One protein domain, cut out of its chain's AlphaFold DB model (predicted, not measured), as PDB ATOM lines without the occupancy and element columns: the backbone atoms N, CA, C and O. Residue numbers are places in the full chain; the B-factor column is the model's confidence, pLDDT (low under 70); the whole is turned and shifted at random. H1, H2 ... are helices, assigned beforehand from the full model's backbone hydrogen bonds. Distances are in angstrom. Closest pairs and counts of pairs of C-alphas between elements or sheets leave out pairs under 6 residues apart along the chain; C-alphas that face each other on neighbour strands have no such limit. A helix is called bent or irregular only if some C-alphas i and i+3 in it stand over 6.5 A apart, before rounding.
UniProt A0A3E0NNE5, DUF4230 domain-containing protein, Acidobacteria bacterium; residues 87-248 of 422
ATOM      1  N   GLN A  87      -5.003  31.522 213.122       92.94
ATOM      2  CA  GLN A  87      -3.592  31.697 212.749       92.94
ATOM      3  C   GLN A  87      -3.156  30.774 211.601       92.94
ATOM      4  O   GLN A  87      -2.424  31.200 210.708       92.94
ATOM      5  N   SER A  88      -3.604  29.513 211.593       94.12
ATOM      6  CA  SER A  88      -3.291  28.589 210.496       94.12
ATOM      7  C   SER A  88      -3.947  29.051 209.198       94.12
ATOM      8  O   SER A  88      -3.306  29.029 208.146       94.12
ATOM      9  N   LEU A  89      -5.202  29.505 209.275       95.00
ATOM     10  CA  LEU A  89      -5.930  30.028 208.127       95.00
ATOM     11  C   LEU A  89      -5.223  31.254 207.539       95.00
ATOM     12  O   LEU A  89      -4.993  31.305 206.335       95.00
ATOM     13  N   LEU A  90      -4.806  32.200 208.382       96.12
ATOM     14  CA  LEU A  90      -4.067  33.393 207.970       96.12
ATOM     15  C   LEU A  90      -2.740  33.049 207.272       96.12
ATOM     16  O   LEU A  90      -2.449  33.596 206.209       96.12
ATOM     17  N   ARG A  91      -1.972  32.081 207.794       95.44
ATOM     18  CA  ARG A  91      -0.750  31.589 207.125       95.44
ATOM     19  C   ARG A  91      -1.036  30.941 205.775       95.44
ATOM     20  O   ARG A  91      -0.250  31.106 204.846       95.44
ATOM     21  N   ASP A  92      -2.124  30.181 205.668       95.25
ATOM     22  CA  ASP A  92      -2.543  29.563 204.407       95.25
ATOM     23  C   ASP A  92      -2.953  30.631 203.373       95.25
ATOM     24  O   ASP A  92      -2.636  30.492 202.188       95.25
ATOM     25  N   LEU A  93      -3.594  31.723 203.805       96.31
ATOM     26  CA  LEU A  93      -3.935  32.855 202.939       96.31
ATOM     27  C   LEU A  93      -2.694  33.602 202.441       96.31
ATOM     28  O   LEU A  93      -2.592  33.836 201.239       96.31
ATOM     29  N   VAL A  94      -1.744  33.930 203.324       95.19
ATOM     30  CA  VAL A  94      -0.488  34.602 202.936       95.19
ATOM     31  C   VAL A  94       0.301  33.738 201.950       95.19
ATOM     32  O   VAL A  94       0.595  34.191 200.847       95.19
ATOM     33  N   ARG A  95       0.505  32.445 202.247       94.56
ATOM     34  CA  ARG A  95       1.157  31.505 201.308       94.56
ATOM     35  C   ARG A  95       0.452  31.417 199.955       94.56
ATOM     36  O   ARG A  95       1.086  31.178 198.930       94.56
ATOM     37  N   SER A  96      -0.869  31.581 199.943       94.31
ATOM     38  CA  SER A  96      -1.649  31.573 198.708       94.31
ATOM     39  C   SER A  96      -1.520  32.869 197.917       94.31
ATOM     40  O   SER A  96      -1.661  32.824 196.701       94.31
ATOM     41  N   ALA A  97      -1.253  34.004 198.565       91.19
ATOM     42  CA  ALA A  97      -1.019  35.275 197.885       91.19
ATOM     43  C   ALA A  97       0.277  35.263 197.057       91.19
ATOM     44  O   ALA A  97       0.310  35.853 195.978       91.19
ATOM     45  N   ASP A  98       1.296  34.539 197.525       86.56
ATOM     46  CA  ASP A  98       2.587  34.394 196.838       86.56
ATOM     47  C   ASP A  98       2.557  33.376 195.690       86.56
ATOM     48  O   ASP A  98       3.498  33.271 194.895       86.56
ATOM     49  N   ALA A  99       1.484  32.592 195.587       87.56
ATOM     50  CA  ALA A  99       1.367  31.585 194.550       87.56
ATOM     51  C   ALA A  99       1.190  32.234 193.161       87.56
ATOM     52  O   ALA A  99       0.557  33.286 193.024       87.56
ATOM     53  N   PRO A 100       1.678  31.585 192.082       82.56
ATOM     54  CA  PRO A 100       1.488  32.087 190.729       82.56
ATOM     55  C   PRO A 100       0.011  32.363 190.445       82.56
ATOM     56  O   PRO A 100      -0.864  31.552 190.766       82.56
ATOM     57  N   ARG A 101      -0.275  33.499 189.802       81.50
ATOM     58  CA  ARG A 101      -1.633  33.847 189.373       81.50
ATOM     59  C   ARG A 101      -2.076  32.894 188.270       81.50
ATOM     60  O   ARG A 101      -1.803  33.113 187.093       81.50
ATOM     61  N   THR A 102      -2.742  31.816 188.663       82.38
ATOM     62  CA  THR A 102      -3.367  30.865 187.745       82.38
ATOM     63  C   THR A 102      -4.883  30.917 187.888       82.38
ATOM     64  O   THR A 102      -5.407  31.442 188.867       82.38
ATOM     65  N   ALA A 103      -5.598  30.337 186.923       78.56
ATOM     66  CA  ALA A 103      -7.048  30.169 187.020       78.56
ATOM     67  C   ALA A 103      -7.473  29.216 188.157       78.56
ATOM     68  O   ALA A 103      -8.655  29.147 188.474       78.56
ATOM     69  N   ARG A 104      -6.530  28.468 188.746       92.56
ATOM     70  CA  ARG A 104      -6.790  27.480 189.789       92.56
ATOM     71  C   ARG A 104      -6.239  27.948 191.133       92.56
ATOM     72  O   ARG A 104      -5.066  28.303 191.244       92.56
ATOM     73  N   ALA A 105      -7.070  27.882 192.162       94.56
ATOM     74  CA  ALA A 105      -6.699  28.220 193.522       94.56
ATOM     75  C   ALA A 105      -5.651  27.236 194.090       94.56
ATOM     76  O   ALA A 105      -5.804  26.014 193.932       94.56
ATOM     77  N   PRO A 106      -4.613  27.737 194.789       96.00
ATOM     78  CA  PRO A 106      -3.667  26.914 195.537       96.00
ATOM     79  C   PRO A 106      -4.359  26.057 196.601       96.00
ATOM     80  O   PRO A 106      -5.412  26.415 197.127       96.00
ATOM     81  N   ARG A 107      -3.739  24.930 196.972       95.62
ATOM     82  CA  ARG A 107      -4.299  24.000 197.973       95.62
ATOM     83  C   ARG A 107      -4.555  24.659 199.331       95.62
ATOM     84  O   ARG A 107      -5.545  24.322 199.974       95.62
ATOM     85  N   ASP A 108      -3.680  25.567 199.748       95.62
ATOM     86  CA  ASP A 108      -3.820  26.281 201.019       95.62
ATOM     87  C   ASP A 108      -5.038  27.223 200.986       95.62
ATOM     88  O   ASP A 108      -5.866  27.185 201.893       95.62
ATOM     89  N   PHE A 109      -5.259  27.936 199.877       96.50
ATOM     90  CA  PHE A 109      -6.463  28.747 199.679       96.50
ATOM     91  C   PHE A 109      -7.743  27.901 199.689       96.50
ATOM     92  O   PHE A 109      -8.726  28.259 200.334       96.50
ATOM     93  N   VAL A 110      -7.728  26.737 199.025       96.50
ATOM     94  CA  VAL A 110      -8.859  25.791 199.042       96.50
ATOM     95  C   VAL A 110      -9.171  25.340 200.474       96.50
ATOM     96  O   VAL A 110     -10.341  25.265 200.850       96.50
ATOM     97  N   ARG A 111      -8.141  25.076 201.293       95.31
ATOM     98  CA  ARG A 111      -8.304  24.705 202.707       95.31
ATOM     99  C   ARG A 111      -8.912  25.847 203.525       95.31
ATOM    100  O   ARG A 111      -9.819  25.589 204.318       95.31
ATOM    101  N   ALA A 112      -8.470  27.085 203.308       94.69
ATOM    102  CA  ALA A 112      -9.020  28.268 203.970       94.69
ATOM    103  C   ALA A 112     -10.507  28.475 203.625       94.69
ATOM    104  O   ALA A 112     -11.341  28.616 204.521       94.69
ATOM    105  N   VAL A 113     -10.859  28.398 202.335       94.50
ATOM    106  CA  VAL A 113     -12.251  28.495 201.862       94.50
ATOM    107  C   VAL A 113     -13.121  27.408 202.482       94.50
ATOM    108  O   VAL A 113     -14.186  27.706 203.022       94.50
ATOM    109  N   TRP A 114     -12.659  26.156 202.453       94.50
ATOM    110  CA  TRP A 114     -13.380  25.044 203.067       94.50
ATOM    111  C   TRP A 114     -13.598  25.254 204.569       94.50
ATOM    112  O   TRP A 114     -14.703  25.034 205.049       94.50
ATOM    113  N   SER A 115     -12.582  25.714 205.301       93.44
ATOM    114  CA  SER A 115     -12.665  25.906 206.757       93.44
ATOM    115  C   SER A 115     -13.744  26.923 207.139       93.44
ATOM    116  O   SER A 115     -14.558  26.659 208.023       93.44
ATOM    117  N   VAL A 116     -13.816  28.043 206.412       92.75
ATOM    118  CA  VAL A 116     -14.872  29.049 206.601       92.75
ATOM    119  C   VAL A 116     -16.251  28.499 206.245       92.75
ATOM    120  O   VAL A 116     -17.204  28.694 206.996       92.75
ATOM    121  N   HIS A 117     -16.378  27.794 205.118       92.31
ATOM    122  CA  HIS A 117     -17.662  27.224 204.694       92.31
ATOM    123  C   HIS A 117     -18.162  26.146 205.648       92.31
ATOM    124  O   HIS A 117     -19.351  26.105 205.948       92.31
ATOM    125  N   ALA A 118     -17.272  25.290 206.141       93.38
ATOM    126  CA  ALA A 118     -17.606  24.266 207.114       93.38
ATOM    127  C   ALA A 118     -18.126  24.894 208.413       93.38
ATOM    128  O   ALA A 118     -19.170  24.472 208.904       93.38
ATOM    129  N   ALA A 119     -17.464  25.942 208.918       92.00
ATOM    130  CA  ALA A 119     -17.915  26.667 210.106       92.00
ATOM    131  C   ALA A 119     -19.262  27.381 209.879       92.00
ATOM    132  O   ALA A 119     -20.157  27.305 210.720       92.00
ATOM    133  N   ALA A 120     -19.445  28.010 208.713       90.31
ATOM    134  CA  ALA A 120     -20.707  28.639 208.327       90.31
ATOM    135  C   ALA A 120     -21.863  27.627 208.246       90.31
ATOM    136  O   ALA A 120     -22.975  27.912 208.702       90.31
ATOM    137  N   LEU A 121     -21.610  26.442 207.683       90.88
ATOM    138  CA  LEU A 121     -22.586  25.358 207.582       90.88
ATOM    139  C   LEU A 121     -22.919  24.751 208.939       90.88
ATOM    140  O   LEU A 121     -24.100  24.544 209.208       90.88
ATOM    141  N   ASP A 122     -21.913  24.502 209.778       91.12
ATOM    142  CA  ASP A 122     -22.092  23.978 211.135       91.12
ATOM    143  C   ASP A 122     -22.993  24.904 211.958       91.12
ATOM    144  O   ASP A 122     -24.029  24.485 212.481       91.12
ATOM    145  N   TYR A 123     -22.672  26.201 211.968       89.12
ATOM    146  CA  TYR A 123     -23.472  27.204 212.658       89.12
ATOM    147  C   TYR A 123     -24.885  27.309 212.081       89.12
ATOM    148  O   TYR A 123     -25.865  27.127 212.802       89.12
ATOM    149  N   THR A 124     -25.018  27.551 210.772       86.00
ATOM    150  CA  THR A 124     -26.336  27.762 210.152       86.00
ATOM    151  C   THR A 124     -27.213  26.525 210.282       86.00
ATOM    152  O   THR A 124     -28.397  26.633 210.584       86.00
ATOM    153  N   GLY A 125     -26.636  25.343 210.070       86.38
ATOM    154  CA  GLY A 125     -27.348  24.083 210.189       86.38
ATOM    155  C   GLY A 125     -27.796  23.803 211.623       86.38
ATOM    156  O   GLY A 125     -28.912  23.324 211.806       86.38
ATOM    157  N   THR A 126     -26.993  24.169 212.626       86.19
ATOM    158  CA  THR A 126     -27.390  24.097 214.041       86.19
ATOM    159  C   THR A 126     -28.545  25.054 214.338       86.19
ATOM    160  O   THR A 126     -29.548  24.637 214.915       86.19
ATOM    161  N   GLN A 127     -28.464  26.305 213.868       81.81
ATOM    162  CA  GLN A 127     -29.503  27.322 214.083       81.81
ATOM    163  C   GLN A 127     -30.859  26.942 213.463       81.81
ATOM    164  O   GLN A 127     -31.905  27.257 214.024       81.81
ATOM    165  N   ILE A 128     -30.862  26.237 212.326       79.00
ATOM    166  CA  ILE A 128     -32.099  25.753 211.683       79.00
ATOM    167  C   ILE A 128     -32.492  24.326 212.107       79.00
ATOM    168  O   ILE A 128     -33.434  23.766 211.546       79.00
ATOM    169  N   GLY A 129     -31.777  23.724 213.063       80.81
ATOM    170  CA  GLY A 129     -32.103  22.408 213.620       80.81
ATOM    171  C   GLY A 129     -31.903  21.234 212.656       80.81
ATOM    172  O   GLY A 129     -32.702  20.295 212.648       80.81
ATOM    173  N   LEU A 130     -30.866  21.259 211.814       82.69
ATOM    174  CA  LEU A 130     -30.543  20.113 210.962       82.69
ATOM    175  C   LEU A 130     -30.120  18.905 211.797       82.69
ATOM    176  O   LEU A 130     -29.244  18.989 212.646       82.69
ATOM    177  N   SER A 131     -30.658  17.737 211.450       85.69
ATOM    178  CA  SER A 131     -30.146  16.452 211.940       85.69
ATOM    179  C   SER A 131     -28.677  16.242 211.537       85.69
ATOM    180  O   SER A 131     -28.326  16.566 210.395       85.69
ATOM    181  N   ASP A 132     -27.898  15.527 212.350       88.69
ATOM    182  CA  ASP A 132     -26.502  15.141 212.066       88.69
ATOM    183  C   ASP A 132     -26.305  14.525 210.672       88.69
ATOM    184  O   ASP A 132     -25.346  14.829 209.963       88.69
ATOM    185  N   GLN A 133     -27.246  13.691 210.213       88.38
ATOM    186  CA  GLN A 133     -27.176  13.071 208.885       88.38
ATOM    187  C   GLN A 133     -27.300  14.097 207.745       88.38
ATOM    188  O   GLN A 133     -26.697  13.937 206.678       88.38
ATOM    189  N   SER A 134     -28.128  15.122 207.928       85.69
ATOM    190  CA  SER A 134     -28.289  16.219 206.970       85.69
ATOM    191  C   SER A 134     -27.076  17.144 207.019       85.69
ATOM    192  O   SER A 134     -26.519  17.435 205.963       85.69
ATOM    193  N   MET A 135     -26.581  17.470 208.215       90.38
ATOM    194  CA  MET A 135     -25.343  18.229 208.395       90.38
ATOM    195  C   MET A 135     -24.150  17.550 207.707       90.38
ATOM    196  O   MET A 135     -23.484  18.144 206.864       90.38
ATOM    197  N   ALA A 136     -23.938  16.254 207.955       91.69
ATOM    198  CA  ALA A 136     -22.853  15.494 207.337       91.69
ATOM    199  C   ALA A 136     -22.961  15.438 205.801       91.69
ATOM    200  O   ALA A 136     -21.949  15.359 205.103       91.69
ATOM    201  N   ARG A 137     -24.181  15.473 205.245       88.44
ATOM    202  CA  ARG A 137     -24.396  15.573 203.792       88.44
ATOM    203  C   ARG A 137     -24.077  16.969 203.262       88.44
ATOM    204  O   ARG A 137     -23.431  17.053 202.221       88.44
ATOM    205  N   ALA A 138     -24.485  18.024 203.968       89.00
ATOM    206  CA  ALA A 138     -24.164  19.405 203.610       89.00
ATOM    207  C   ALA A 138     -22.645  19.629 203.585       89.00
ATOM    208  O   ALA A 138     -22.112  20.105 202.585       89.00
ATOM    209  N   LEU A 139     -21.945  19.178 204.632       92.94
ATOM    210  CA  LEU A 139     -20.488  19.256 204.731       92.94
ATOM    211  C   LEU A 139     -19.799  18.501 203.589       92.94
ATOM    212  O   LEU A 139     -18.965  19.078 202.902       92.94
ATOM    213  N   ARG A 140     -20.187  17.251 203.297       92.12
ATOM    214  CA  ARG A 140     -19.615  16.508 202.154       92.12
ATOM    215  C   ARG A 140     -19.868  17.196 200.812       92.12
ATOM    216  O   ARG A 140     -18.982  17.211 199.963       92.12
ATOM    217  N   SER A 141     -21.064  17.752 200.616       88.19
ATOM    218  CA  SER A 141     -21.403  18.484 199.392       88.19
ATOM    219  C   SER A 141     -20.542  19.735 199.231       88.19
ATOM    220  O   SER A 141     -20.047  19.999 198.139       88.19
ATOM    221  N   SER A 142     -20.348  20.496 200.308       90.94
ATOM    222  CA  SER A 142     -19.514  21.698 200.283       90.94
ATOM    223  C   SER A 142     -18.026  21.354 200.132       90.94
ATOM    224  O   SER A 142     -17.344  21.974 199.323       90.94
ATOM    225  N   GLN A 143     -17.545  20.277 200.764       94.12
ATOM    226  CA  GLN A 143     -16.178  19.785 200.580       94.12
ATOM    227  C   GLN A 143     -15.904  19.396 199.119       94.12
ATOM    228  O   GLN A 143     -14.854  19.734 198.576       94.12
ATOM    229  N   ALA A 144     -16.853  18.721 198.462       91.69
ATOM    230  CA  ALA A 144     -16.741  18.369 197.047       91.69
ATOM    231  C   ALA A 144     -16.715  19.608 196.131       91.69
ATOM    232  O   ALA A 144     -16.037  19.598 195.105       91.69
ATOM    233  N   ALA A 145     -17.411  20.680 196.519       91.75
ATOM    234  CA  ALA A 145     -17.442  21.954 195.800       91.75
ATOM    235  C   ALA A 145     -16.289  22.910 196.174       91.75
ATOM    236  O   ALA A 145     -16.150  23.961 195.549       91.75
ATOM    237  N   ALA A 146     -15.456  22.574 197.167       93.69
ATOM    238  CA  ALA A 146     -14.482  23.500 197.749       93.69
ATOM    239  C   ALA A 146     -13.480  24.046 196.722       93.69
ATOM    240  O   ALA A 146     -13.193  25.239 196.736       93.69
ATOM    241  N   GLN A 147     -12.987  23.206 195.804       95.38
ATOM    242  CA  GLN A 147     -12.077  23.660 194.744       95.38
ATOM    243  C   GLN A 147     -12.769  24.644 193.796       95.38
ATOM    244  O   GLN A 147     -12.201  25.686 193.497       95.38
ATOM    245  N   GLU A 148     -13.990  24.346 193.347       93.12
ATOM    246  CA  GLU A 148     -14.724  25.217 192.422       93.12
ATOM    247  C   GLU A 148     -15.031  26.580 193.063       93.12
ATOM    248  O   GLU A 148     -14.910  27.624 192.423       93.12
ATOM    249  N   LEU A 149     -15.416  26.579 194.341       91.88
ATOM    250  CA  LEU A 149     -15.647  27.805 195.106       91.88
ATOM    251  C   LEU A 149     -14.349  28.594 195.294       91.88
ATOM    252  O   LEU A 149     -14.327  29.801 195.070       91.88
ATOM    253  N   ALA A 150     -13.260  27.913 195.643       95.25
ATOM    254  CA  ALA A 150     -11.953  28.529 195.798       95.25
ATOM    255  C   ALA A 150     -11.450  29.153 194.491       95.25
ATOM    256  O   ALA A 150     -10.988  30.289 194.515       95.25
ATOM    257  N   ASP A 151     -11.604  28.474 193.352       93.94
ATOM    258  CA  ASP A 151     -11.230  29.006 192.035       93.94
ATOM    259  C   ASP A 151     -11.997  30.305 191.725       93.94
ATOM    260  O   ASP A 151     -11.414  31.271 191.230       93.94
ATOM    261  N   LYS A 152     -13.289  30.374 192.091       90.56
ATOM    262  CA  LYS A 152     -14.102  31.596 191.952       90.56
ATOM    263  C   LYS A 152     -13.606  32.736 192.845       90.56
ATOM    264  O   LYS A 152     -13.613  33.883 192.407       90.56
ATOM    265  N   TYR A 153     -13.202  32.451 194.083       93.12
ATOM    266  CA  TYR A 153     -12.810  33.491 195.046       93.12
ATOM    267  C   TYR A 153     -11.375  33.972 194.832       93.12
ATOM    268  O   TYR A 153     -11.069  35.140 195.071       93.12
ATOM    269  N   TYR A 154     -10.497  33.082 194.370       94.75
ATOM    270  CA  TYR A 154      -9.059  33.317 194.336       94.75
ATOM    271  C   TYR A 154      -8.665  34.480 193.424       94.75
ATOM    272  O   TYR A 154      -7.791  35.264 193.785       94.75
ATOM    273  N   ALA A 155      -9.333  34.645 192.280       90.44
ATOM    274  CA  ALA A 155      -9.055  35.761 191.378       90.44
ATOM    275  C   ALA A 155      -9.305  37.126 192.052       90.44
ATOM    276  O   ALA A 155      -8.469  38.023 191.956       90.44
ATOM    277  N   GLU A 156     -10.422  37.268 192.774       91.81
ATOM    278  CA  GLU A 156     -10.760  38.501 193.500       91.81
ATOM    279  C   GLU A 156      -9.854  38.709 194.723       91.81
ATOM    280  O   GLU A 156      -9.419  39.834 194.984       91.81
ATOM    281  N   PHE A 157      -9.529  37.626 195.436       95.06
ATOM    282  CA  PHE A 157      -8.566  37.637 196.537       95.06
ATOM    283  C   PHE A 157      -7.193  38.135 196.075       95.06
ATOM    284  O   PHE A 157      -6.688  39.110 196.623       95.06
ATOM    285  N   ALA A 158      -6.610  37.522 195.042       93.12
ATOM    286  CA  ALA A 158      -5.266  37.843 194.565       93.12
ATOM    287  C   ALA A 158      -5.161  39.278 194.018       93.12
ATOM    288  O   ALA A 158      -4.145  39.952 194.212       93.12
ATOM    289  N   ASP A 159      -6.207  39.770 193.347       92.06
ATOM    290  CA  ASP A 159      -6.256  41.148 192.852       92.06
ATOM    291  C   ASP A 159      -6.389  42.173 193.989       92.06
ATOM    292  O   ASP A 159      -5.660  43.171 194.045       92.06
ATOM    293  N   THR A 160      -7.272  41.889 194.950       92.88
ATOM    294  CA  THR A 160      -7.459  42.743 196.127       92.88
ATOM    295  C   THR A 160      -6.197  42.762 196.992       92.88
ATOM    296  O   THR A 160      -5.762  43.835 197.402       92.88
ATOM    297  N   MET A 161      -5.561  41.607 197.199       92.69
ATOM    298  CA  MET A 161      -4.324  41.477 197.967       92.69
ATOM    299  C   MET A 161      -3.204  42.340 197.383       92.69
ATOM    300  O   MET A 161      -2.618  43.148 198.096       92.69
ATOM    301  N   ALA A 162      -2.967  42.265 196.072       90.12
ATOM    302  CA  ALA A 162      -1.952  43.099 195.424       90.12
ATOM    303  C   ALA A 162      -2.294  44.594 195.427       90.12
ATOM    304  O   ALA A 162      -1.418  45.447 195.284       90.12
ATOM    305  N   THR A 163      -3.571  44.946 195.548       90.62
ATOM    306  CA  THR A 163      -3.979  46.340 195.748       90.62
ATOM    307  C   THR A 163      -3.648  46.804 197.161       90.62
ATOM    308  O   THR A 163      -3.104  47.894 197.313       90.62
ATOM    309  N   TYR A 164      -3.908  45.980 198.176       89.31
ATOM    310  CA  TYR A 164      -3.561  46.307 199.558       89.31
ATOM    311  C   TYR A 164      -2.056  46.320 199.809       89.31
ATOM    312  O   TYR A 164      -1.586  47.254 200.448       89.31
ATOM    313  N   GLN A 165      -1.295  45.387 199.231       84.94
ATOM    314  CA  GLN A 165       0.170  45.389 199.303       84.94
ATOM    315  C   GLN A 165       0.747  46.709 198.778       84.94
ATOM    316  O   GLN A 165       1.428  47.412 199.516       84.94
ATOM    317  N   ARG A 166       0.332  47.142 197.578       85.62
ATOM    318  CA  ARG A 166       0.747  48.438 197.007       85.62
ATOM    319  C   ARG A 166       0.381  49.648 197.868       85.62
ATOM    320  O   ARG A 166       1.048  50.673 197.800       85.62
ATOM    321  N   GLN A 167      -0.707  49.567 198.633       81.62
ATOM    322  CA  GLN A 167      -1.093  50.628 199.567       81.62
ATOM    323  C   GLN A 167      -0.257  50.593 200.851       81.62
ATOM    324  O   GLN A 167      -0.031  51.644 201.445       81.62
ATOM    325  N   SER A 168       0.193  49.411 201.278       77.19
ATOM    326  CA  SER A 168       1.035  49.235 202.462       77.19
ATOM    327  C   SER A 168       2.533  49.424 202.210       77.19
ATOM    328  O   SER A 168       3.260  49.605 203.177       77.19
ATOM    329  N   ASP A 169       2.993  49.468 200.957       74.50
ATOM    330  CA  ASP A 169       4.412  49.703 200.612       74.50
ATOM    331  C   ASP A 169       4.969  51.038 201.157       74.50
ATOM    332  O   ASP A 169       6.176  51.249 201.187       74.50
ATOM    333  N   GLY A 170       4.101  51.954 201.600       69.69
ATOM    334  CA  GLY A 170       4.498  53.197 202.268       69.69
ATOM    335  C   GLY A 170       4.896  53.050 203.743       69.69
ATOM    336  O   GLY A 170       5.324  54.037 204.338       69.69
ATOM    337  N   PHE A 171       4.736  51.870 204.352       70.75
ATOM    338  CA  PHE A 171       5.162  51.604 205.728       70.75
ATOM    339  C   PHE A 171       6.544  50.951 205.719       70.75
ATOM    340  O   PHE A 171       6.691  49.778 205.396       70.75
ATOM    341  N   GLU A 172       7.561  51.735 206.072       69.19
ATOM    342  CA  GLU A 172       8.976  51.388 205.879       69.19
ATOM    343  C   GLU A 172       9.439  50.150 206.669       69.19
ATOM    344  O   GLU A 172      10.309  49.433 206.194       69.19
ATOM    345  N   PHE A 173       8.830  49.859 207.821       75.06
ATOM    346  CA  PHE A 173       9.303  48.823 208.751       75.06
ATOM    347  C   PHE A 173       8.170  47.949 209.316       75.06
ATOM    348  O   PHE A 173       8.262  47.393 210.410       75.06
ATOM    349  N   THR A 174       7.037  47.860 208.615       75.75
ATOM    350  CA  THR A 174       5.968  46.905 208.954       75.75
ATOM    351  C   THR A 174       5.311  46.384 207.693       75.75
ATOM    352  O   THR A 174       4.801  47.157 206.880       75.75
ATOM    353  N   ARG A 175       5.276  45.058 207.554       83.69
ATOM    354  CA  ARG A 175       4.597  44.394 206.441       83.69
ATOM    355  C   ARG A 175       3.227  43.930 206.894       83.69
ATOM    356  O   ARG A 175       3.108  43.049 207.735       83.69
ATOM    357  N   PHE A 176       2.189  44.521 206.315       87.62
ATOM    358  CA  PHE A 176       0.800  44.206 206.647       87.62
ATOM    359  C   PHE A 176       0.268  42.990 205.875       87.62
ATOM    360  O   PHE A 176      -0.819  43.036 205.306       87.62
ATOM    361  N   GLU A 177       1.044  41.914 205.766       91.12
ATOM    362  CA  GLU A 177       0.712  40.766 204.914       91.12
ATOM    363  C   GLU A 177      -0.520  40.005 205.412       91.12
ATOM    364  O   GLU A 177      -1.452  39.754 204.643       91.12
ATOM    365  N   TYR A 178      -0.578  39.679 206.697       93.75
ATOM    366  CA  TYR A 178      -1.662  38.903 207.283       93.75
ATOM    367  C   TYR A 178      -2.956  39.713 207.373       93.75
ATOM    368  O   TYR A 178      -4.017  39.203 207.008       93.75
ATOM    369  N   SER A 179      -2.900  40.983 207.786       91.06
ATOM    370  CA  SER A 179      -4.085  41.854 207.802       91.06
ATOM    371  C   SER A 179      -4.583  42.193 206.391       91.06
ATOM    372  O   SER A 179      -5.795  42.263 206.161       91.06
ATOM    373  N   ASN A 180      -3.692  42.357 205.405       92.19
ATOM    374  CA  ASN A 180      -4.085  42.497 203.998       92.19
ATOM    375  C   ASN A 180      -4.753  41.217 203.482       92.19
ATOM    376  O   ASN A 180      -5.796  41.299 202.827       92.19
ATOM    377  N   ALA A 181      -4.193  40.048 203.803       94.75
ATOM    378  CA  ALA A 181      -4.740  38.757 203.400       94.75
ATOM    379  C   ALA A 181      -6.120  38.515 204.026       94.75
ATOM    380  O   ALA A 181      -7.047  38.125 203.316       94.75
ATOM    381  N   ALA A 182      -6.291  38.825 205.314       94.06
ATOM    382  CA  ALA A 182      -7.574  38.772 206.009       94.06
ATOM    383  C   ALA A 182      -8.638  39.637 205.317       94.06
ATOM    384  O   ALA A 182      -9.722  39.143 205.001       94.06
ATOM    385  N   ARG A 183      -8.315  40.901 205.009       91.56
ATOM    386  CA  ARG A 183      -9.219  41.840 204.322       91.56
ATOM    387  C   ARG A 183      -9.571  41.387 202.910       91.56
ATOM    388  O   ARG A 183     -10.740  41.385 202.518       91.56
ATOM    389  N   ALA A 184      -8.565  40.987 202.134       93.81
ATOM    390  CA  ALA A 184      -8.756  40.516 200.766       93.81
ATOM    391  C   ALA A 184      -9.612  39.245 200.735       93.81
ATOM    392  O   ALA A 184     -10.520  39.114 199.909       93.81
ATOM    393  N   PHE A 185      -9.366  38.328 201.671       95.12
ATOM    394  CA  PHE A 185     -10.131  37.100 201.794       95.12
ATOM    395  C   PHE A 185     -11.570  37.396 202.200       95.12
ATOM    396  O   PHE A 185     -12.482  37.005 201.477       95.12
ATOM    397  N   SER A 186     -11.772  38.182 203.256       92.06
ATOM    398  CA  SER A 186     -13.079  38.633 203.744       92.06
ATOM    399  C   SER A 186     -13.946  39.247 202.644       92.06
ATOM    400  O   SER A 186     -15.115  38.887 202.482       92.06
ATOM    401  N   LYS A 187     -13.352  40.112 201.815       91.44
ATOM    402  CA  LYS A 187     -14.023  40.701 200.655       91.44
ATOM    403  C   LYS A 187     -14.440  39.645 199.624       91.44
ATOM    404  O   LYS A 187     -15.583  39.662 199.170       91.44
ATOM    405  N   SER A 188     -13.544  38.716 199.284       92.94
ATOM    406  CA  SER A 188     -13.828  37.675 198.285       92.94
ATOM    407  C   SER A 188     -14.879  36.660 198.762       92.94
ATOM    408  O   SER A 188     -15.786  36.318 198.002       92.94
ATOM    409  N   ILE A 189     -14.830  36.224 200.028       90.25
ATOM    410  CA  ILE A 189     -15.816  35.285 200.583       90.25
ATOM    411  C   ILE A 189     -17.178  35.945 200.797       90.25
ATOM    412  O   ILE A 189     -18.201  35.320 200.518       90.25
ATOM    413  N   GLY A 190     -17.219  37.208 201.242       87.44
ATOM    414  CA  GLY A 190     -18.461  37.891 201.618       87.44
ATOM    415  C   GLY A 190     -19.472  37.976 200.475       87.44
ATOM    416  O   GLY A 190     -20.680  37.966 200.703       87.44
ATOM    417  N   ARG A 191     -18.985  37.968 199.229       85.81
ATOM    418  CA  ARG A 191     -19.808  38.009 198.019       85.81
ATOM    419  C   ARG A 191     -20.564  36.712 197.732       85.81
ATOM    420  O   ARG A 191     -21.644  36.760 197.152       85.81
ATOM    421  N   TYR A 192     -20.006  35.565 198.111       85.38
ATOM    422  CA  TYR A 192     -20.484  34.253 197.662       85.38
ATOM    423  C   TYR A 192     -20.805  33.280 198.800       85.38
ATOM    424  O   TYR A 192     -21.413  32.234 198.548       85.38
ATOM    425  N   LEU A 193     -20.405  33.586 200.039       88.50
ATOM    426  CA  LEU A 193     -20.589  32.705 201.195       88.50
ATOM    427  C   LEU A 193     -22.069  32.403 201.452       88.50
ATOM    428  O   LEU A 193     -22.408  31.262 201.753       88.50
ATOM    429  N   CYS A 194     -22.961  33.384 201.277       87.69
ATOM    430  CA  CYS A 194     -24.398  33.152 201.442       87.69
ATOM    431  C   CYS A 194     -24.912  32.081 200.469       87.69
ATOM    432  O   CYS A 194     -25.427  31.048 200.897       87.69
ATOM    433  N   ASP A 195     -24.756  32.316 199.165       86.06
ATOM    434  CA  ASP A 195     -25.332  31.457 198.127       86.06
ATOM    435  C   ASP A 195     -24.780  30.036 198.203       86.06
ATOM    436  O   ASP A 195     -25.516  29.059 198.104       86.06
ATOM    437  N   SER A 196     -23.474  29.911 198.417       87.62
ATOM    438  CA  SER A 196     -22.806  28.618 198.567       87.62
ATOM    439  C   SER A 196     -23.268  27.851 199.809       87.62
ATOM    440  O   SER A 196     -23.574  26.661 199.698       87.62
ATOM    441  N   THR A 197     -23.409  28.525 200.954       88.31
ATOM    442  CA  THR A 197     -23.957  27.928 202.181       88.31
ATOM    443  C   THR A 197     -25.390  27.459 201.940       88.31
ATOM    444  O   THR A 197     -25.714  26.300 202.190       88.31
ATOM    445  N   LEU A 198     -26.247  28.310 201.368       84.75
ATOM    446  CA  LEU A 198     -27.638  27.960 201.072       84.75
ATOM    447  C   LEU A 198     -27.762  26.814 200.069       84.75
ATOM    448  O   LEU A 198     -28.610  25.945 200.251       84.75
ATOM    449  N   ASN A 199     -26.912  26.771 199.044       84.88
ATOM    450  CA  ASN A 199     -26.901  25.689 198.063       84.88
ATOM    451  C   ASN A 199     -26.471  24.356 198.691       84.88
ATOM    452  O   ASN A 199     -27.087  23.327 198.417       84.88
ATOM    453  N   ALA A 200     -25.463  24.360 199.567       85.75
ATOM    454  CA  ALA A 200     -25.037  23.160 200.286       85.75
ATOM    455  C   ALA A 200     -26.119  22.661 201.261       85.75
ATOM    456  O   ALA A 200     -26.408  21.461 201.320       85.75
ATOM    457  N   LEU A 201     -26.785  23.582 201.965       83.56
ATOM    458  CA  LEU A 201     -27.943  23.266 202.800       83.56
ATOM    459  C   LEU A 201     -29.093  22.690 201.967       83.56
ATOM    460  O   LEU A 201     -29.654  21.650 202.321       83.56
ATOM    461  N   ALA A 202     -29.393  23.305 200.825       79.12
ATOM    462  CA  ALA A 202     -30.433  22.859 199.912       79.12
ATOM    463  C   ALA A 202     -30.163  21.456 199.351       79.12
ATOM    464  O   ALA A 202     -31.063  20.621 199.331       79.12
ATOM    465  N   ALA A 203     -28.921  21.165 198.962       75.00
ATOM    466  CA  ALA A 203     -28.513  19.848 198.476       75.00
ATOM    467  C   ALA A 203     -28.601  18.760 199.563       75.00
ATOM    468  O   ALA A 203     -28.854  17.588 199.274       75.00
ATOM    469  N   SER A 204     -28.421  19.134 200.834       76.75
ATOM    470  CA  SER A 204     -28.563  18.215 201.969       76.75
ATOM    471  C   SER A 204     -30.028  17.895 202.303       76.75
ATOM    472  O   SER A 204     -30.348  16.810 202.807       76.75
ATOM    473  N   ALA A 205     -30.937  18.805 201.967       66.88
ATOM    474  CA  ALA A 205     -32.360  18.683 202.201       66.88
ATOM    475  C   ALA A 205     -33.010  17.768 201.154       66.88
ATOM    476  O   ALA A 205     -33.237  18.160 200.012       66.88
ATOM    477  N   ARG A 206     -33.413  16.553 201.537       58.59
ATOM    478  CA  ARG A 206     -34.398  15.808 200.735       58.59
ATOM    479  C   ARG A 206     -35.766  16.474 200.947       58.59
ATOM    480  O   ARG A 206     -36.490  16.103 201.860       58.59
ATOM    481  N   GLY A 207     -36.061  17.530 200.188       50.03
ATOM    482  CA  GLY A 207     -37.381  18.173 200.070       50.03
ATOM    483  C   GLY A 207     -37.870  19.064 201.228       50.03
ATOM    484  O   GLY A 207     -38.632  19.987 200.967       50.03
ATOM    485  N   GLY A 208     -37.445  18.842 202.479       52.62
ATOM    486  CA  GLY A 208     -37.971  19.581 203.648       52.62
ATOM    487  C   GLY A 208     -37.134  20.777 204.126       52.62
ATOM    488  O   GLY A 208     -37.670  21.837 204.436       52.62
ATOM    489  N   ALA A 209     -35.805  20.643 204.159       51.50
ATOM    490  CA  ALA A 209     -34.919  21.666 204.731       51.50
ATOM    491  C   ALA A 209     -34.665  22.893 203.825       51.50
ATOM    492  O   ALA A 209     -34.287  23.941 204.335       51.50
ATOM    493  N   THR A 210     -34.944  22.836 202.517       51.66
ATOM    494  CA  THR A 210     -34.994  24.031 201.643       51.66
ATOM    495  C   THR A 210     -36.191  24.918 201.965       51.66
ATOM    496  O   THR A 210     -36.077  26.144 201.966       51.66
ATOM    497  N   THR A 211     -37.328  24.291 202.257       54.66
ATOM    498  CA  THR A 211     -38.561  24.943 202.698       54.66
ATOM    499  C   THR A 211     -38.357  25.522 204.096       54.66
ATOM    500  O   THR A 211     -38.610  26.703 204.294       54.66
ATOM    501  N   ALA A 212     -37.755  24.762 205.019       52.31
ATOM    502  CA  ALA A 212     -37.381  25.268 206.339       52.31
ATOM    503  C   ALA A 212     -36.360  26.416 206.264       52.31
ATOM    504  O   ALA A 212     -36.600  27.442 206.870       52.31
ATOM    505  N   ALA A 213     -35.282  26.335 205.475       54.03
ATOM    506  CA  ALA A 213     -34.297  27.420 205.366       54.03
ATOM    507  C   ALA A 213     -34.869  28.703 204.730       54.03
ATOM    508  O   ALA A 213     -34.514  29.805 205.141       54.03
ATOM    509  N   ARG A 214     -35.780  28.581 203.751       53.75
ATOM    510  CA  ARG A 214     -36.472  29.733 203.142       53.75
ATOM    511  C   ARG A 214     -37.547  30.339 204.044       53.75
ATOM    512  O   ARG A 214     -37.788  31.537 203.949       53.75
ATOM    513  N   ILE A 215     -38.196  29.531 204.880       52.59
ATOM    514  CA  ILE A 215     -39.223  30.002 205.817       52.59
ATOM    515  C   ILE A 215     -38.573  30.541 207.101       52.59
ATOM    516  O   ILE A 215     -38.997  31.584 207.587       52.59
ATOM    517  N   LEU A 216     -37.518  29.890 207.609       53.66
ATOM    518  CA  LEU A 216     -36.787  30.250 208.834       53.66
ATOM    519  C   LEU A 216     -35.950  31.525 208.683       53.66
ATOM    520  O   LEU A 216     -35.702  32.234 209.655       53.66
ATOM    521  N   LEU A 217     -35.547  31.853 207.456       61.97
ATOM    522  CA  LEU A 217     -34.772  33.044 207.158       61.97
ATOM    523  C   LEU A 217     -35.463  33.838 206.044       61.97
ATOM    524  O   LEU A 217     -35.135  33.653 204.875       61.97
ATOM    525  N   PRO A 218     -36.380  34.771 206.364       58.75
ATOM    526  CA  PRO A 218     -37.022  35.621 205.354       58.75
ATOM    527  C   PRO A 218     -36.013  36.468 204.553       58.75
ATOM    528  O   PRO A 218     -36.331  36.956 203.468       58.75
ATOM    529  N   ARG A 219     -34.781  36.631 205.067       71.38
ATOM    530  CA  ARG A 219     -33.619  37.217 204.379       71.38
ATOM    531  C   ARG A 219     -32.338  36.450 204.745       71.38
ATOM    532  O   ARG A 219     -31.550  36.944 205.555       71.38
ATOM    533  N   PRO A 220     -32.100  35.264 204.165       74.06
ATOM    534  CA  PRO A 220     -31.021  34.385 204.608       74.06
ATOM    535  C   PRO A 220     -29.649  35.022 204.434       74.06
ATOM    536  O   PRO A 220     -28.836  34.950 205.344       74.06
ATOM    537  N   CYS A 221     -29.411  35.760 203.348       81.06
ATOM    538  CA  CYS A 221     -28.128  36.435 203.171       81.06
ATOM    539  C   CYS A 221     -27.893  37.584 204.145       81.06
ATOM    540  O   CYS A 221     -26.764  37.758 204.577       81.06
ATOM    541  N   SER A 222     -28.933  38.331 204.531       78.25
ATOM    542  CA  SER A 222     -28.790  39.403 205.528       78.25
ATOM    543  C   SER A 222     -28.501  38.839 206.918       78.25
ATOM    544  O   SER A 222     -27.764  39.449 207.691       78.25
ATOM    545  N   PHE A 223     -29.094  37.688 207.243       80.75
ATOM    546  CA  PHE A 223     -28.789  36.970 208.474       80.75
ATOM    547  C   PHE A 223     -27.356  36.436 208.443       80.75
ATOM    548  O   PHE A 223     -26.580  36.761 209.330       80.75
ATOM    549  N   LEU A 224     -26.976  35.698 207.395       80.44
ATOM    550  CA  LEU A 224     -25.640  35.109 207.271       80.44
ATOM    551  C   LEU A 224     -24.540  36.175 207.207       80.44
ATOM    552  O   LEU A 224     -23.493  36.003 207.819       80.44
ATOM    553  N   SER A 225     -24.762  37.305 206.535       80.25
ATOM    554  CA  SER A 225     -23.779  38.393 206.527       80.25
ATOM    555  C   SER A 225     -23.544  38.945 207.933       80.25
ATOM    556  O   SER A 225     -22.404  39.162 208.326       80.25
ATOM    557  N   THR A 226     -24.621  39.131 208.700       81.12
ATOM    558  CA  THR A 226     -24.541  39.760 210.022       81.12
ATOM    559  C   THR A 226     -24.048  38.794 211.093       81.12
ATOM    560  O   THR A 226     -23.250  39.168 211.942       81.12
ATOM    561  N   ALA A 227     -24.516  37.549 211.040       81.88
ATOM    562  CA  ALA A 227     -24.236  36.534 212.043       81.88
ATOM    563  C   ALA A 227     -22.946  35.748 211.776       81.88
ATOM    564  O   ALA A 227     -22.410  35.187 212.718       81.88
ATOM    565  N   LEU A 228     -22.459  35.675 210.530       84.88
ATOM    566  CA  LEU A 228     -21.264  34.893 210.180       84.88
ATOM    567  C   LEU A 228     -20.157  35.738 209.577       84.88
ATOM    568  O   LEU A 228     -19.032  35.688 210.058       84.88
ATOM    569  N   VAL A 229     -20.452  36.488 208.508       85.56
ATOM    570  CA  VAL A 229     -19.392  37.190 207.771       85.56
ATOM    571  C   VAL A 229     -18.716  38.206 208.683       85.56
ATOM    572  O   VAL A 229     -17.507  38.114 208.837       85.56
ATOM    573  N   PHE A 230     -19.461  39.108 209.337       84.44
ATOM    574  CA  PHE A 230     -18.834  40.130 210.188       84.44
ATOM    575  C   PHE A 230     -17.951  39.551 211.302       84.44
ATOM    576  O   PHE A 230     -16.792  39.950 211.341       84.44
ATOM    577  N   PRO A 231     -18.394  38.581 212.128       87.62
ATOM    578  CA  PRO A 231     -17.509  38.005 213.143       87.62
ATOM    579  C   PRO A 231     -16.255  37.333 212.563       87.62
ATOM    580  O   PRO A 231     -15.177  37.453 213.133       87.62
ATOM    581  N   ILE A 232     -16.363  36.660 211.408       87.62
ATOM    582  CA  ILE A 232     -15.204  36.059 210.724       87.62
ATOM    583  C   ILE A 232     -14.222  37.139 210.274       87.62
ATOM    584  O   ILE A 232     -13.016  36.974 210.445       87.62
ATOM    585  N   VAL A 233     -14.734  38.223 209.683       87.25
ATOM    586  CA  VAL A 233     -13.909  39.352 209.243       87.25
ATOM    587  C   VAL A 233     -13.207  39.982 210.440       87.25
ATOM    588  O   VAL A 233     -11.988  40.119 210.412       87.25
ATOM    589  N   GLU A 234     -13.949  40.309 211.499       86.50
ATOM    590  CA  GLU A 234     -13.401  40.921 212.712       86.50
ATOM    591  C   GLU A 234     -12.314  40.044 213.340       86.50
ATOM    592  O   GLU A 234     -11.233  40.538 213.661       86.50
ATOM    593  N   GLU A 235     -12.553  38.735 213.458       88.38
ATOM    594  CA  GLU A 235     -11.565  37.823 214.025       88.38
ATOM    595  C   GLU A 235     -10.315  37.700 213.142       88.38
ATOM    596  O   GLU A 235      -9.192  37.757 213.657       88.38
ATOM    597  N   LEU A 236     -10.479  37.545 211.825       91.62
ATOM    598  CA  LEU A 236      -9.350  37.413 210.903       91.62
ATOM    599  C   LEU A 236      -8.526  38.693 210.817       91.62
ATOM    600  O   LEU A 236      -7.301  38.615 210.795       91.62
ATOM    601  N   GLU A 237      -9.167  39.859 210.771       88.50
ATOM    602  CA  GLU A 237      -8.474  41.145 210.711       88.50
ATOM    603  C   GLU A 237      -7.736  41.442 212.018       88.50
ATOM    604  O   GLU A 237      -6.562  41.817 211.978       88.50
ATOM    605  N   ALA A 238      -8.373  41.204 213.170       85.81
ATOM    606  CA  ALA A 238      -7.741  41.396 214.471       85.81
ATOM    607  C   ALA A 238      -6.516  40.485 214.637       85.81
ATOM    608  O   ALA A 238      -5.432  40.961 214.972       85.81
ATOM    609  N   ASN A 239      -6.653  39.186 214.352       89.69
ATOM    610  CA  ASN A 239      -5.534  38.247 214.456       89.69
ATOM    611  C   ASN A 239      -4.471  38.487 213.381       89.69
ATOM    612  O   ASN A 239      -3.284  38.367 213.671       89.69
ATOM    613  N   GLY A 240      -4.875  38.855 212.163       91.50
ATOM    614  CA  GLY A 240      -3.955  39.176 211.077       91.50
ATOM    615  C   GLY A 240      -3.057  40.346 211.446       91.50
ATOM    616  O   GLY A 240      -1.843  40.266 211.302       91.50
ATOM    617  N   LEU A 241      -3.630  41.386 212.041       87.06
ATOM    618  CA  LEU A 241      -2.849  42.522 212.495       87.06
ATOM    619  C   LEU A 241      -1.879  42.166 213.632       87.06
ATOM    620  O   LEU A 241      -0.740  42.623 213.642       87.06
ATOM    621  N   VAL A 242      -2.303  41.329 214.581       86.81
ATOM    622  CA  VAL A 242      -1.405  40.833 215.637       86.81
ATOM    623  C   VAL A 242      -0.232  40.067 215.038       86.81
ATOM    624  O   VAL A 242       0.901  40.270 215.464       86.81
ATOM    625  N   MET A 243      -0.486  39.216 214.043       90.88
ATOM    626  CA  MET A 243       0.572  38.483 213.353       90.88
ATOM    627  C   MET A 243       1.535  39.421 212.620       90.88
ATOM    628  O   MET A 243       2.740  39.257 212.777       90.88
ATOM    629  N   ASP A 244       1.034  40.440 211.917       90.19
ATOM    630  CA  ASP A 244       1.879  41.445 211.246       90.19
ATOM    631  C   ASP A 244       2.829  42.146 212.229       90.19
ATOM    632  O   ASP A 244       4.021  42.303 211.955       90.19
ATOM    633  N   PHE A 245       2.323  42.528 213.407       87.06
ATOM    634  CA  PHE A 245       3.138  43.137 214.458       87.06
ATOM    635  C   PHE A 245       4.158  42.177 215.069       87.06
ATOM    636  O   PHE A 245       5.261  42.599 215.407       87.06
ATOM    637  N   VAL A 246       3.788  40.908 215.254       87.44
ATOM    638  CA  VAL A 246       4.692  39.887 215.800       87.44
ATOM    639  C   VAL A 246       5.837  39.611 214.830       87.44
ATOM    640  O   VAL A 246       6.982  39.545 215.264       87.44
ATOM    641  N   GLU A 247       5.547  39.503 213.536       89.25
ATOM    642  CA  GLU A 247       6.548  39.235 212.495       89.25
ATOM    643  C   GLU A 247       7.441  40.455 212.227       89.25
ATOM    644  O   GLU A 247       8.636  40.307 211.990       89.25
ATOM    645  N   SER A 248       6.896  41.672 212.335       88.06
ATOM    646  CA  SER A 248       7.666  42.915 212.156       88.06
ATOM    647  C   SER A 248       8.375  43.378 213.434       88.06
ATOM    648  O   SER A 248       9.009  44.433 213.437       88.06
TER     649      SER A 248
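What this domain is: This is residues 87 to 248 of the 422 residues of the protein "DUF4230 domain-containing protein" of Acidobacteria bacterium (UniProt A0A3E0NNE5). An only just elongated body of crossed helices has H2 running between two groups: H1, H3b, H4 and H7b toward one end, H3a, H5, H6 and H7a toward the other. H4 and H7b lie side by side, H1 crosses both, H3b packs on H4, and H6 makes the far end. The printed part has 162 residues, with seven named helices, H1 to H7 in order, and no named strand: all helix. It is compact, with a radius of gyration of the C-alphas of 16.7 A and spans of 57 by 28 by 22 A.

How they stand to each other: Start at H1, residues 87 to 97; it touches H2, residues 107 to 127, closest at C-alphas Asp 92 and Asp 108, 4.9 A. Next, H3, residues 132 to 168, assigned as one helix by its hydrogen bonds, is bent: C-alphas 144 and 147 are 7.4 A apart. H2 and arm H3a, residues 132 to 144, form a hairpin, closest at C-alphas Ala 118 and Leu 139, 6.3 A. Arm H3b, residues 147 to 168, is irregular, with C-alphas 152 and 155 6.6 A apart; it forms a hairpin with H4, residues 177 to 190, closest at C-alphas Phe 157 and Ala 184, 5.1 A. H5, residues 193 to 204, touches H3a, closest at C-alphas Ala 138 and Ser 204, 4.8 A, and H6, residues 209 to 216, closest at C-alphas Ala 202 and Thr 210, 5.0 A. H7, residues 220 to 247, likewise assigned as one helix, is bent: C-alphas 227 and 230 are 6.7 A apart. Arm H7a, residues 220 to 227, touches H5, closest at C-alphas Cys 194 and Cys 221, 5.3 A. Arm H7b, residues 230 to 247, touches H4 at a shallow tilt of 15 degrees, opposite ways, closest at C-alphas Ser 179 and Gly 240, 4.2 A. Every O i to N i+4 pair is within hydrogen-bond range in H1, H2, H3a, H4, H5, H6, H7a and H7b; in H3b 16 of 18 are.

Where its parts are: Find C-alpha 87 at (-3.592, 31.697, 212.749), where H1 begins. H2 spans 30.1 A, H3b 29.8 A and H7b 25.5 A, ending at C-alpha 247, (6.548, 39.235, 212.495).

The domain as a whole: The C-alphas farthest apart, those of Glu 172 and Gly 207, are 57.3 A apart. The printed part has no cut and no long link. Look for pLDDT under 70 at residues 170, 172 and 205 to 218.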